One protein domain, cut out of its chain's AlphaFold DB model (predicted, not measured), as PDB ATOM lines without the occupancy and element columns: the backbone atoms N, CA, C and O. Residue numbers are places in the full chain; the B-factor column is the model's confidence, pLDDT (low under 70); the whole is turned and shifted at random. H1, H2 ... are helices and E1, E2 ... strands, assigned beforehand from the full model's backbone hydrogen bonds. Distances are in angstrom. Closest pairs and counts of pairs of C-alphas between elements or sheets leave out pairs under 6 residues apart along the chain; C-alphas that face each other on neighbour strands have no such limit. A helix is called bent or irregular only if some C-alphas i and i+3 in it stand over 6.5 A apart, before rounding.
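Overview. This is residues 102 to 193 and 222 to 228 of the 229 residues of an uncharacterized protein of Ascaris lumbricoides (UniProt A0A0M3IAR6). The model is a long, not bent helix, H1, with a small head at one end: there the short helix H2 folds back from H1 and covers part of one face of a small four-stranded sheet. H1 makes most of the length, and its residues 102 to 117 stick out from the head, as does the loop of residues 172 to 178. The printed part has 99 residues with two named helices and four named strands, in the order H1, H2, E1, E2, E3, E4; the sheet is mixed, in the order E1, E2, E4, E3, and the class is mixed, helices and strands. The whole is extended, a rod spanning 71 by 24 by 22 A, with a radius of gyration of the C-alphas of 19.9 A.

Arrangement. H1, residues 102 to 141, and H2, residues 143 to 151, form a helical hairpin. They touch through residues 135 to 139 of H1, closest at the C-alphas of Ser 139 and Ala 146, 5.0 A apart, and run opposite ways at a shallow tilt of 20 degrees. E1, residues 156 to 161, and E2, residues 164 to 169, form an antiparallel hairpin, with N 157 and O 168 at 2.8 A. E4, residues 224 to 227, is antiparallel to E2, with N 165 and O 226 at 2.8 A. E3, residues 184 to 186, is an edge strand parallel to E4, with N 227 and O 185 at 3.0 A; E3 is apart from E1. H1 and H2 are on the same face of the sheet, an arrangement of two layers, helices over one face of a sheet. H2 has a height over the sheet of 7.4 A and runs across the strands, at 75 degrees to E2 on the local plane; its closest C-alphas to E1 are those of Ser 144 and Ala 158, 4.4 A. Each O i to N i+4 pair is within hydrogen-bond range in H2, and 34 of 36 are in H1.

Along the chain. H1 begins at C-alpha 102, (43.718, 46.093, -23.445), and measures 58.5 A; H2 measures 12.2 A. E1 measures 16.2 A and E2 16.4 A, while E3 measures 6.5 A. E4 measures 10.0 A and ends at C-alpha 227, (41.494, 35.862, 27.290).

Size, cuts and confidence. The C-alphas farthest apart are those of Phe 102 and Lys 176, 71.2 A. Residues 194 to 221 are not printed, and C-alphas 193 and 222 are 36.2 A apart across the cut. The link from E2 to E3, 14 residues, is long. The mean pLDDT of the printed part is 74.9; residues 171 to 190, residue 193 and residues 222 to 228 are under 70.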
ATOM      1  N   PHE A 102      43.610  47.220 -24.373       87.19
ATOM      2  CA  PHE A 102      43.718  46.093 -23.445       87.19
ATOM      3  C   PHE A 102      44.340  46.528 -22.116       87.19
ATOM      4  O   PHE A 102      43.830  46.168 -21.051       87.19
ATOM      5  N   GLN A 103      45.375  47.371 -22.163       86.00
ATOM      6  CA  GLN A 103      45.977  47.961 -20.969       86.00
ATOM      7  C   GLN A 103      44.952  48.790 -20.183       86.00
ATOM      8  O   GLN A 103      44.864  48.654 -18.964       86.00
ATOM      9  N   TYR A 104      44.121  49.584 -20.867       89.44
ATOM     10  CA  TYR A 104      43.027  50.332 -20.242       89.44
ATOM     11  C   TYR A 104      42.001  49.429 -19.559       89.44
ATOM     12  O   TYR A 104      41.666  49.654 -18.394       89.44
ATOM     13  N   ALA A 105      41.512  48.400 -20.257       88.94
ATOM     14  CA  ALA A 105      40.528  47.472 -19.710       88.94
ATOM     15  C   ALA A 105      41.071  46.776 -18.452       88.94
ATOM     16  O   ALA A 105      40.401  46.746 -17.419       88.94
ATOM     17  N   SER A 106      42.320  46.307 -18.519       88.75
ATOM     18  CA  SER A 106      43.026  45.683 -17.398       88.75
ATOM     19  C   SER A 106      43.192  46.640 -16.212       88.75
ATOM     20  O   SER A 106      42.841  46.295 -15.082       88.75
ATOM     21  N   ASP A 107      43.648  47.875 -16.452       85.88
ATOM     22  CA  ASP A 107      43.849  48.870 -15.394       85.88
ATOM     23  C   ASP A 107      42.521  49.261 -14.725       85.88
ATOM     24  O   ASP A 107      42.442  49.324 -13.492       85.88
ATOM     25  N   ARG A 108      41.452  49.462 -15.509       88.56
ATOM     26  CA  ARG A 108      40.111  49.761 -14.984       88.56
ATOM     27  C   ARG A 108      39.550  48.599 -14.172       88.56
ATOM     28  O   ARG A 108      39.032  48.825 -13.077       88.56
ATOM     29  N   TRP A 109      39.702  47.364 -14.646       89.19
ATOM     30  CA  TRP A 109      39.307  46.173 -13.892       89.19
ATOM     31  C   TRP A 109      40.075  46.050 -12.581       89.19
ATOM     32  O   TRP A 109      39.466  45.868 -11.529       89.19
ATOM     33  N   LEU A 110      41.396  46.217 -12.609       88.06
ATOM     34  CA  LEU A 110      42.226  46.127 -11.413       88.06
ATOM     35  C   LEU A 110      41.867  47.208 -10.383       88.06
ATOM     36  O   LEU A 110      41.842  46.924  -9.184       88.06
ATOM     37  N   GLN A 111      41.585  48.437 -10.824       86.12
ATOM     38  CA  GLN A 111      41.128  49.518  -9.946       86.12
ATOM     39  C   GLN A 111      39.803  49.166  -9.266       86.12
ATOM     40  O   GLN A 111      39.704  49.243  -8.040       86.12
ATOM     41  N   GLN A 112      38.811  48.719 -10.042       88.88
ATOM     42  CA  GLN A 112      37.511  48.310  -9.509       88.88
ATOM     43  C   GLN A 112      37.651  47.135  -8.541       88.88
ATOM     44  O   GLN A 112      37.092  47.162  -7.444       88.88
ATOM     45  N   PHE A 113      38.456  46.137  -8.898       90.50
ATOM     46  CA  PHE A 113      38.683  44.965  -8.065       90.50
ATOM     47  C   PHE A 113      39.346  45.330  -6.730       90.50
ATOM     48  O   PHE A 113      38.895  44.889  -5.675       90.50
ATOM     49  N   LYS A 114      40.362  46.203  -6.744       85.38
ATOM     50  CA  LYS A 114      41.010  46.707  -5.521       85.38
ATOM     51  C   LYS A 114      40.034  47.452  -4.613       85.38
ATOM     52  O   LYS A 114      40.057  47.235  -3.404       85.38
ATOM     53  N   LEU A 115      39.175  48.304  -5.175       87.94
ATOM     54  CA  LEU A 115      38.157  49.024  -4.404       87.94
ATOM     55  C   LEU A 115      37.184  48.056  -3.723       87.94
ATOM     56  O   LEU A 115      36.943  48.171  -2.520       87.94
ATOM     57  N   HIS A 116      36.683  47.064  -4.464       87.88
ATOM     58  CA  HIS A 116      35.770  46.056  -3.925       87.88
ATOM     59  C   HIS A 116      36.431  45.206  -2.840       87.88
ATOM     60  O   HIS A 116      35.838  45.006  -1.781       87.88
ATOM     61  N   LEU A 117      37.668  44.755  -3.059       89.94
ATOM     62  CA  LEU A 117      38.410  43.985  -2.061       89.94
ATOM     63  C   LEU A 117      38.662  44.779  -0.783       89.94
ATOM     64  O   LEU A 117      38.496  44.233   0.304       89.94
ATOM     65  N   ASN A 118      39.033  46.056  -0.892       85.88
ATOM     66  CA  ASN A 118      39.262  46.896   0.280       85.88
ATOM     67  C   ASN A 118      37.970  47.085   1.085       85.88
ATOM     68  O   ASN A 118      37.973  46.882   2.298       85.88
ATOM     69  N   LYS A 119      36.853  47.379   0.406       89.06
ATOM     70  CA  LYS A 119      35.538  47.511   1.046       89.06
ATOM     71  C   LYS A 119      35.086  46.202   1.699       89.06
ATOM     72  O   LYS A 119      34.563  46.206   2.814       89.06
ATOM     73  N   TYR A 120      35.306  45.075   1.025       90.19
ATOM     74  CA  TYR A 120      34.998  43.757   1.566       90.19
ATOM     75  C   TYR A 120      35.847  43.448   2.803       90.19
ATOM     76  O   TYR A 120      35.306  43.040   3.827       90.19
ATOM     77  N   ALA A 121      37.158  43.694   2.747       87.00
ATOM     78  CA  ALA A 121      38.069  43.471   3.865       87.00
ATOM     79  C   ALA A 121      37.694  44.317   5.094       87.00
ATOM     80  O   ALA A 121      37.674  43.801   6.212       87.00
ATOM     81  N   GLU A 122      37.343  45.587   4.889       88.62
ATOM     82  CA  GLU A 122      36.854  46.469   5.950       88.62
ATOM     83  C   GLU A 122      35.559  45.929   6.573       88.62
ATOM     84  O   GLU A 122      35.470  45.770   7.793       88.62
ATOM     85  N   THR A 123      34.590  45.553   5.736       92.06
ATOM     86  CA  THR A 123      33.306  44.992   6.185       92.06
ATOM     87  C   THR A 123      33.499  43.696   6.978       92.06
ATOM     88  O   THR A 123      32.887  43.502   8.029       92.06
ATOM     89  N   GLN A 124      34.383  42.808   6.517       92.00
ATOM     90  CA  GLN A 124      34.718  41.565   7.216       92.00
ATOM     91  C   GLN A 124      35.394  41.834   8.565       92.00
ATOM     92  O   GLN A 124      35.076  41.176   9.556       92.00
ATOM     93  N   CYS A 125      36.285  42.827   8.639       91.44
ATOM     94  CA  CYS A 125      36.898  43.248   9.899       91.44
ATOM     95  C   CYS A 125      35.848  43.745  10.901       91.44
ATOM     96  O   CYS A 125      35.820  43.283  12.043       91.44
ATOM     97  N   GLN A 126      34.947  44.629  10.465       91.25
ATOM     98  CA  GLN A 126      33.863  45.147  11.302       91.25
ATOM     99  C   GLN A 126      32.931  44.024  11.768       91.25
ATOM    100  O   GLN A 126      32.637  43.915  12.956       91.25
ATOM    101  N   THR A 127      32.541  43.132  10.856       93.25
ATOM    102  CA  THR A 127      31.703  41.966  11.168       93.25
ATOM    103  C   THR A 127      32.365  41.076  12.218       93.25
ATOM    104  O   THR A 127      31.729  40.682  13.194       93.25
ATOM    105  N   ARG A 128      33.668  40.813  12.077       89.62
ATOM    106  CA  ARG A 128      34.431  40.027  13.049       89.62
ATOM    107  C   ARG A 128      34.518  40.718  14.408       89.62
ATOM    108  O   ARG A 128      34.350  40.055  15.426       89.62
ATOM    109  N   ASN A 129      34.748  42.030  14.443       91.00
ATOM    110  CA  ASN A 129      34.755  42.794  15.691       91.00
ATOM    111  C   ASN A 129      33.383  42.746  16.386       91.00
ATOM    112  O   ASN A 129      33.324  42.486  17.586       91.00
ATOM    113  N   ASN A 130      32.291  42.906  15.637       91.62
ATOM    114  CA  ASN A 130      30.927  42.807  16.165       91.62
ATOM    115  C   ASN A 130      30.640  41.410  16.731       91.62
ATOM    116  O   ASN A 130      30.097  41.282  17.828       91.62
ATOM    117  N   PHE A 131      31.065  40.360  16.027       91.56
ATOM    118  CA  PHE A 131      30.933  38.984  16.501       91.56
ATOM    119  C   PHE A 131      31.711  38.738  17.802       91.56
ATOM    120  O   PHE A 131      31.193  38.115  18.728       91.56
ATOM    121  N   LEU A 132      32.926  39.283  17.927       89.56
ATOM    122  CA  LEU A 132      33.710  39.196  19.162       89.56
ATOM    123  C   LEU A 132      33.041  39.921  20.339       89.56
ATOM    124  O   LEU A 132      33.066  39.409  21.458       89.56
ATOM    125  N   ILE A 133      32.413  41.076  20.098       90.00
ATOM    126  CA  ILE A 133      31.637  41.799  21.120       90.00
ATOM    127  C   ILE A 133      30.447  40.953  21.586       90.00
ATOM    128  O   ILE A 133      30.214  40.832  22.791       90.00
ATOM    129  N   LEU A 134      29.728  40.324  20.653       92.00
ATOM    130  CA  LEU A 134      28.609  39.443  20.982       92.00
ATOM    131  C   LEU A 134      29.066  38.261  21.845       92.00
ATOM    132  O   LEU A 134      28.483  38.002  22.894       92.00
ATOM    133  N   ILE A 135      30.149  37.590  21.454       90.00
ATOM    134  CA  ILE A 135      30.734  36.486  22.223       90.00
ATOM    135  C   ILE A 135      31.141  36.933  23.629       90.00
ATOM    136  O   ILE A 135      30.889  36.215  24.594       90.00
ATOM    137  N   ARG A 136      31.748  38.117  23.767       87.75
ATOM    138  CA  ARG A 136      32.096  38.695  25.073       87.75
ATOM    139  C   ARG A 136      30.858  38.931  25.937       87.75
ATOM    140  O   ARG A 136      30.924  38.769  27.151       87.75
ATOM    141  N   SER A 137      29.735  39.319  25.336       90.88
ATOM    142  CA  SER A 137      28.471  39.448  26.060       90.88
ATOM    143  C   SER A 137      27.942  38.082  26.501       90.88
ATOM    144  O   SER A 137      27.586  37.920  27.665       90.88
ATOM    145  N   ILE A 138      27.947  37.092  25.601       92.88
ATOM    146  CA  ILE A 138      27.503  35.719  25.891       92.88
ATOM    147  C   ILE A 138      28.359  35.097  26.995       92.88
ATOM    148  O   ILE A 138      27.821  34.442  27.877       92.88
ATOM    149  N   SER A 139      29.671  35.349  27.016       92.75
ATOM    150  CA  SER A 139      30.569  34.742  28.005       92.75
ATOM    151  C   SER A 139      30.266  35.136  29.451       92.75
ATOM    152  O   SER A 139      30.727  34.462  30.369       92.75
ATOM    153  N   ARG A 140      29.499  36.211  29.673       90.75
ATOM    154  CA  ARG A 140      29.064  36.643  31.008       90.75
ATOM    155  C   ARG A 140      27.917  35.796  31.556       90.75
ATOM    156  O   ARG A 140      27.850  35.624  32.767       90.75
ATOM    157  N   SER A 141      27.032  35.298  30.693       93.12
ATOM    158  CA  SER A 141      25.872  34.486  31.080       93.12
ATOM    159  C   SER A 141      26.086  32.995  30.828       93.12
ATOM    160  O   SER A 141      25.713  32.176  31.658       93.12
ATOM    161  N   ASP A 142      26.712  32.648  29.705       94.56
ATOM    162  CA  ASP A 142      27.018  31.278  29.303       94.56
ATOM    163  C   ASP A 142      28.456  31.189  28.750       94.56
ATOM    164  O   ASP A 142      28.697  31.280  27.536       94.56
ATOM    165  N   PRO A 143      29.449  31.011  29.642       91.75
ATOM    166  CA  PRO A 143      30.846  30.873  29.248       91.75
ATOM    167  C   PRO A 143      31.083  29.679  28.310       91.75
ATOM    168  O   PRO A 143      31.918  29.760  27.408       91.75
ATOM    169  N   SER A 144      30.333  28.585  28.487       90.88
ATOM    170  CA  SER A 144      30.478  27.373  27.676       90.88
ATOM    171  C   SER A 144      29.981  27.598  26.249       90.88
ATOM    172  O   SER A 144      30.671  27.232  25.301       90.88
ATOM    173  N   MET A 145      28.840  28.268  26.064       93.12
ATOM    174  CA  MET A 145      28.361  28.667  24.737       93.12
ATOM    175  C   MET A 145      29.330  29.633  24.051       93.12
ATOM    176  O   MET A 145      29.644  29.455  22.874       93.12
ATOM    177  N   ALA A 146      29.871  30.617  24.775       92.25
ATOM    178  CA  ALA A 146      30.880  31.520  24.220       92.25
ATOM    179  C   ALA A 146      32.130  30.765  23.730       92.25
ATOM    180  O   ALA A 146      32.631  31.049  22.640       92.25
ATOM    181  N   ALA A 147      32.607  29.770  24.489       90.19
ATOM    182  CA  ALA A 147      33.727  28.920  24.083       90.19
ATOM    183  C   ALA A 147      33.403  28.106  22.822       90.19
ATOM    184  O   ALA A 147      34.226  28.040  21.907       90.19
ATOM    185  N   LYS A 148      32.195  27.535  22.740       91.00
ATOM    186  CA  LYS A 148      31.737  26.769  21.572       91.00
ATOM    187  C   LYS A 148      31.684  27.627  20.307       91.00
ATOM    188  O   LYS A 148      32.153  27.195  19.255       91.00
ATOM    189  N   LEU A 149      31.175  28.857  20.422       90.56
ATOM    190  CA  LEU A 149      31.115  29.827  19.322       90.56
ATOM    191  C   LEU A 149      32.507  30.290  18.873       90.56
ATOM    192  O   LEU A 149      32.749  30.403  17.676       90.56
ATOM    193  N   LEU A 150      33.430  30.527  19.812       89.62
ATOM    194  CA  LEU A 150      34.809  30.933  19.508       89.62
ATOM    195  C   LEU A 150      35.621  29.839  18.822       89.62
ATOM    196  O   LEU A 150      36.402  30.117  17.915       89.62
ATOM    197  N   LEU A 151      35.488  28.607  19.311       87.06
ATOM    198  CA  LEU A 151      36.298  27.473  18.874       87.06
ATOM    199  C   LEU A 151      35.648  26.686  17.734       87.06
ATOM    200  O   LEU A 151      36.281  25.776  17.204       87.06
ATOM    201  N   HIS A 152      34.407  27.024  17.367       88.12
ATOM    202  CA  HIS A 152      33.596  26.303  16.384       88.12
ATOM    203  C   HIS A 152      33.490  24.797  16.687       88.12
ATOM    204  O   HIS A 152      33.562  23.959  15.789       88.12
ATOM    205  N   ARG A 153      33.340  24.441  17.969       85.19
ATOM    206  CA  ARG A 153      33.277  23.051  18.449       85.19
ATOM    207  C   ARG A 153      32.269  22.902  19.579       85.19
ATOM    208  O   ARG A 153      32.140  23.801  20.398       85.19
ATOM    209  N   GLY A 154      31.566  21.769  19.628       86.31
ATOM    210  CA  GLY A 154      30.504  21.508  20.612       86.31
ATOM    211  C   GLY A 154      30.950  20.766  21.875       86.31
ATOM    212  O   GLY A 154      30.210  20.740  22.855       86.31
ATOM    213  N   ASP A 155      32.149  20.188  21.869       85.94
ATOM    214  CA  ASP A 155      32.686  19.276  22.885       85.94
ATOM    215  C   ASP A 155      33.550  19.981  23.942       85.94
ATOM    216  O   ASP A 155      34.507  19.417  24.476       85.94
ATOM    217  N   VAL A 156      33.205  21.230  24.250       87.56
ATOM    218  CA  VAL A 156      33.907  22.061  25.229       87.56
ATOM    219  C   VAL A 156      32.936  22.654  26.238       87.56
ATOM    220  O   VAL A 156      31.805  23.021  25.909       87.56
ATOM    221  N   SER A 157      33.426  22.783  27.460       88.44
ATOM    222  CA  SER A 157      32.814  23.541  28.538       88.44
ATOM    223  C   SER A 157      33.788  24.619  28.980       88.44
ATOM    224  O   SER A 157      34.996  24.518  28.762       88.44
ATOM    225  N   ALA A 158      33.272  25.685  29.571       89.50
ATOM    226  CA  ALA A 158      34.114  26.757  30.054       89.50
ATOM    227  C   ALA A 158      33.541  27.435  31.289       89.50
ATOM    228  O   ALA A 158      32.331  27.427  31.523       89.50
ATOM    229  N   ILE A 159      34.437  28.059  32.046       89.06
ATOM    230  CA  ILE A 159      34.118  28.982  33.133       89.06
ATOM    231  C   ILE A 159      34.758  30.337  32.846       89.06
ATOM    232  O   ILE A 159      35.812  30.421  32.209       89.06
ATOM    233  N   ARG A 160      34.109  31.406  33.309       85.94
ATOM    234  CA  ARG A 160      34.657  32.759  33.236       85.94
ATOM    235  C   ARG A 160      35.331  33.101  34.560       85.94
ATOM    236  O   ARG A 160      34.689  33.051  35.603       85.94
ATOM    237  N   GLU A 161      36.597  33.489  34.501       87.69
ATOM    238  CA  GLU A 161      37.363  33.979  35.647       87.69
ATOM    239  C   GLU A 161      37.884  35.381  35.320       87.69
ATOM    240  O   GLU A 161      38.810  35.550  34.523       87.69
ATOM    241  N   GLY A 162      37.235  36.409  35.876       81.62
ATOM    242  CA  GLY A 162      37.492  37.796  35.483       81.62
ATOM    243  C   GLY A 162      37.338  37.973  33.969       81.62
ATOM    244  O   GLY A 162      36.308  37.613  33.405       81.62
ATOM    245  N   ASP A 163      38.380  38.465  33.303       80.00
ATOM    246  CA  ASP A 163      38.419  38.676  31.846       80.00
ATOM    247  C   ASP A 163      38.986  37.473  31.073       80.00
ATOM    248  O   ASP A 163      39.536  37.595  29.975       80.00
ATOM    249  N   LYS A 164      38.898  36.275  31.654       81.62
ATOM    250  CA  LYS A 164      39.399  35.041  31.044       81.62
ATOM    251  C   LYS A 164      38.295  34.015  30.896       81.62
ATOM    252  O   LYS A 164      37.420  33.888  31.748       81.62
ATOM    253  N   LEU A 165      38.382  33.259  29.810       83.44
ATOM    254  CA  LEU A 165      37.594  32.066  29.567       83.44
ATOM    255  C   LEU A 165      38.514  30.853  29.730       83.44
ATOM    256  O   LEU A 165      39.438  30.648  28.937       83.44
ATOM    257  N   ILE A 166      38.277  30.072  30.776       87.38
ATOM    258  CA  ILE A 166      38.988  28.818  31.028       87.38
ATOM    259  C   ILE A 166      38.180  27.720  30.354       87.38
ATOM    260  O   ILE A 166      37.051  27.460  30.764       87.38
ATOM    261  N   VAL A 167      38.742  27.106  29.312       87.19
ATOM    262  CA  VAL A 167      38.047  26.124  28.476       87.19
ATOM    263  C   VAL A 167      38.603  24.728  28.739       87.19
ATOM    264  O   VAL A 167      39.816  24.522  28.747       87.19
ATOM    265  N   PHE A 168      37.710  23.762  28.916       85.25
ATOM    266  CA  PHE A 168      38.031  22.363  29.166       85.25
ATOM    267  C   PHE A 168      37.187  21.442  28.270       85.25
ATOM    268  O   PHE A 168      36.048  21.775  27.931       85.25
ATOM    269  N   PRO A 169      37.735  20.291  27.843       84.69
ATOM    270  CA  PRO A 169      36.990  19.322  27.048       84.69
ATOM    271  C   PRO A 169      35.844  18.713  27.868       84.69
ATOM    272  O   PRO A 169      35.979  18.480  29.068       84.69
ATOM    273  N   HIS A 170      34.718  18.423  27.214       73.06
ATOM    274  CA  HIS A 170      33.536  17.834  27.861       73.06
ATOM    275  C   HIS A 170      33.764  16.372  28.309       73.06
ATOM    276  O   HIS A 170      33.049  15.856  29.166       73.06
ATOM    277  N   ASN A 171      34.804  15.714  27.786       58.78
ATOM    278  CA  ASN A 171      35.143  14.334  28.122       58.78
ATOM    279  C   ASN A 171      36.277  14.274  29.164       58.78
ATOM    280  O   ASN A 171      37.445  14.161  28.802       58.78
ATOM    281  N   GLY A 172      35.906  14.291  30.453       46.69
ATOM    282  CA  GLY A 172      36.660  13.610  31.518       46.69
ATOM    283  C   GLY A 172      37.159  14.463  32.693       46.69
ATOM    284  O   GLY A 172      38.280  14.943  32.663       46.69
ATOM    285  N   ILE A 173      36.350  14.512  33.764       42.06
ATOM    286  CA  ILE A 173      36.728  14.624  35.193       42.06
ATOM    287  C   ILE A 173      37.528  15.879  35.606       42.06
ATOM    288  O   ILE A 173      38.722  16.008  35.353       42.06
ATOM    289  N   ILE A 174      36.892  16.755  36.398       45.06
ATOM    290  CA  ILE A 174      37.598  17.757  37.214       45.06
ATOM    291  C   ILE A 174      38.434  17.005  38.260       45.06
ATOM    292  O   ILE A 174      37.934  16.639  39.323       45.06
ATOM    293  N   LEU A 175      39.711  16.759  37.973       35.75
ATOM    294  CA  LEU A 175      40.664  16.353  38.997       35.75
ATOM    295  C   LEU A 175      41.044  17.599  39.804       35.75
ATOM    296  O   LEU A 175      41.653  18.535  39.287       35.75
ATOM    297  N   LYS A 176      40.679  17.609  41.090       37.97
ATOM    298  CA  LYS A 176      41.301  18.483  42.092       37.97
ATOM    299  C   LYS A 176      42.797  18.147  42.137       37.97
ATOM    300  O   LYS A 176      43.200  17.242  42.857       37.97
ATOM    301  N   GLY A 177      43.611  18.834  41.342       36.19
ATOM    302  CA  GLY A 177      45.054  18.620  41.330       36.19
ATOM    303  C   GLY A 177      45.748  19.321  40.168       36.19
ATOM    304  O   GLY A 177      45.599  18.911  39.027       36.19
ATOM    305  N   ALA A 178      46.519  20.357  40.499       31.83
ATOM    306  CA  ALA A 178      47.514  21.034  39.662       31.83
ATOM    307  C   ALA A 178      47.040  21.528  38.275       31.83
ATOM    308  O   ALA A 178      47.260  20.885  37.248       31.83
ATOM    309  N   MET A 179      46.503  22.755  38.228       32.97
ATOM    310  CA  MET A 179      46.527  23.564  37.002       32.97
ATOM    311  C   MET A 179      47.988  23.766  36.573       32.97
ATOM    312  O   MET A 179      48.736  24.473  37.245       32.97
ATOM    313  N   ARG A 180      48.403  23.163  35.456       35.28
ATOM    314  CA  ARG A 180      49.582  23.636  34.715       35.28
ATOM    315  C   ARG A 180      49.195  24.888  33.935       35.28
ATOM    316  O   ARG A 180      48.108  24.934  33.360       35.28
ATOM    317  N   GLU A 181      50.081  25.883  33.940       30.72
ATOM    318  CA  GLU A 181      49.869  27.175  33.285       30.72
ATOM    319  C   GLU A 181      49.522  27.005  31.793       30.72
ATOM    320  O   GLU A 181      50.318  26.455  31.027       30.72
ATOM    321  N   PRO A 182      48.340  27.465  31.358       36.88
ATOM    322  CA  PRO A 182      47.913  27.349  29.972       36.88
ATOM    323  C   PRO A 182      48.502  28.461  29.092       36.88
ATOM    324  O   PRO A 182      48.587  29.628  29.480       36.88
ATOM    325  N   THR A 183      48.857  28.103  27.856       35.19
ATOM    326  CA  THR A 183      49.325  29.035  26.822       35.19
ATOM    327  C   THR A 183      48.230  30.036  26.435       35.19
ATOM    328  O   THR A 183      47.073  29.685  26.208       35.19
ATOM    329  N   VAL A 184      48.616  31.314  26.375       35.94
ATOM    330  CA  VAL A 184      47.715  32.473  26.343       35.94
ATOM    331  C   VAL A 184      47.386  32.905  24.909       35.94
ATOM    332  O   VAL A 184      48.238  33.454  24.209       35.94
ATOM    333  N   GLY A 185      46.127  32.754  24.487       45.38
ATOM    334  CA  GLY A 185      45.579  33.407  23.290       45.38
ATOM    335  C   GLY A 185      44.804  34.682  23.650       45.38
ATOM    336  O   GLY A 185      43.907  34.643  24.492       45.38
ATOM    337  N   LYS A 186      45.133  35.830  23.038       44.03
ATOM    338  CA  LYS A 186      44.465  37.130  23.275       44.03
ATOM    339  C   LYS A 186      43.389  37.386  22.212       44.03
ATOM    340  O   LYS A 186      43.736  37.535  21.041       44.03
ATOM    341  N   LEU A 187      42.117  37.509  22.601       49.44
ATOM    342  CA  LEU A 187      41.085  38.063  21.717       49.44
ATOM    343  C   LEU A 187      41.247  39.585  21.677       49.44
ATOM    344  O   LEU A 187      41.204  40.259  22.705       49.44
ATOM    345  N   ARG A 188      41.490  40.131  20.486       50.62
ATOM    346  CA  ARG A 188      41.598  41.573  20.252       50.62
ATOM    347  C   ARG A 188      40.673  41.958  19.113       50.62
ATOM    348  O   ARG A 188      40.668  41.301  18.075       50.62
ATOM    349  N   THR A 189      39.925  43.036  19.309       52.38
ATOM    350  CA  THR A 189      39.323  43.770  18.198       52.38
ATOM    351  C   THR A 189      40.443  44.449  17.424       52.38
ATOM    352  O   THR A 189      41.324  45.074  18.021       52.38
ATOM    353  N   ASN A 190      40.431  44.312  16.106       62.12
ATOM    354  CA  ASN A 190      41.451  44.915  15.254       62.12
ATOM    355  C   ASN A 190      40.996  46.299  14.780       62.12
ATOM    356  O   ASN A 190      39.799  46.524  14.591       62.12
ATOM    357  N   SER A 191      41.948  47.207  14.545       71.44
ATOM    358  CA  SER A 191      41.667  48.415  13.762       71.44
ATOM    359  C   SER A 191      41.327  48.005  12.331       71.44
ATOM    360  O   SER A 191      42.083  47.252  11.715       71.44
ATOM    361  N   CYS A 192      40.206  48.499  11.811       72.69
ATOM    362  CA  CYS A 192      39.741  48.189  10.458       72.69
ATOM    363  C   CYS A 192      40.212  49.208   9.405       72.69
ATOM    364  O   CYS A 192      39.797  49.124   8.253       72.69
ATOM    365  N   SER A 193      41.093  50.151   9.768       57.94
ATOM    366  CA  SER A 193      41.645  51.137   8.831       57.94
ATOM    367  C   SER A 193      42.546  50.475   7.779       57.94
ATOM    368  O   SER A 193      43.529  49.811   8.121       57.94
ATOM    369  N   GLU A 222      45.523  18.803  26.629       32.72
ATOM    370  CA  GLU A 222      45.942  20.135  27.076       32.72
ATOM    371  C   GLU A 222      44.730  21.042  27.328       32.72
ATOM    372  O   GLU A 222      43.898  21.265  26.446       32.72
ATOM    373  N   SER A 223      44.655  21.603  28.539       36.09
ATOM    374  CA  SER A 223      43.764  22.717  28.882       36.09
ATOM    375  C   SER A 223      44.263  24.006  28.221       36.09
ATOM    376  O   SER A 223      45.463  24.287  28.231       36.09
ATOM    377  N   LYS A 224      43.353  24.805  27.645       39.41
ATOM    378  CA  LYS A 224      43.687  26.061  26.953       39.41
ATOM    379  C   LYS A 224      42.878  27.222  27.521       39.41
ATOM    380  O   LYS A 224      41.668  27.130  27.704       39.41
ATOM    381  N   THR A 225      43.558  28.339  27.775       36.62
ATOM    382  CA  THR A 225      42.935  29.576  28.264       36.62
ATOM    383  C   THR A 225      42.848  30.599  27.148       36.62
ATOM    384  O   THR A 225      43.828  30.877  26.452       36.62
ATOM    385  N   VAL A 226      41.667  31.192  26.995       40.28
ATOM    386  CA  VAL A 226      41.415  32.260  26.030       40.28
ATOM    387  C   VAL A 226      41.046  33.516  26.808       40.28
ATOM    388  O   VAL A 226      40.072  33.529  27.555       40.28
ATOM    389  N   ASN A 227      41.824  34.587  26.654       36.72
ATOM    390  CA  ASN A 227      41.494  35.862  27.290       36.72
ATOM    391  C   ASN A 227      40.343  36.528  26.535       36.72
ATOM    392  O   ASN A 227      40.462  36.795  25.336       36.72
ATOM    393  N   VAL A 228      39.279  36.844  27.268       34.59
ATOM    394  CA  VAL A 228      38.134  37.639  26.832       34.59
ATOM    395  C   VAL A 228      38.202  38.953  27.614       34.59
ATOM    396  O   VAL A 228      37.463  39.155  28.575       34.59
TER     397      VAL A 228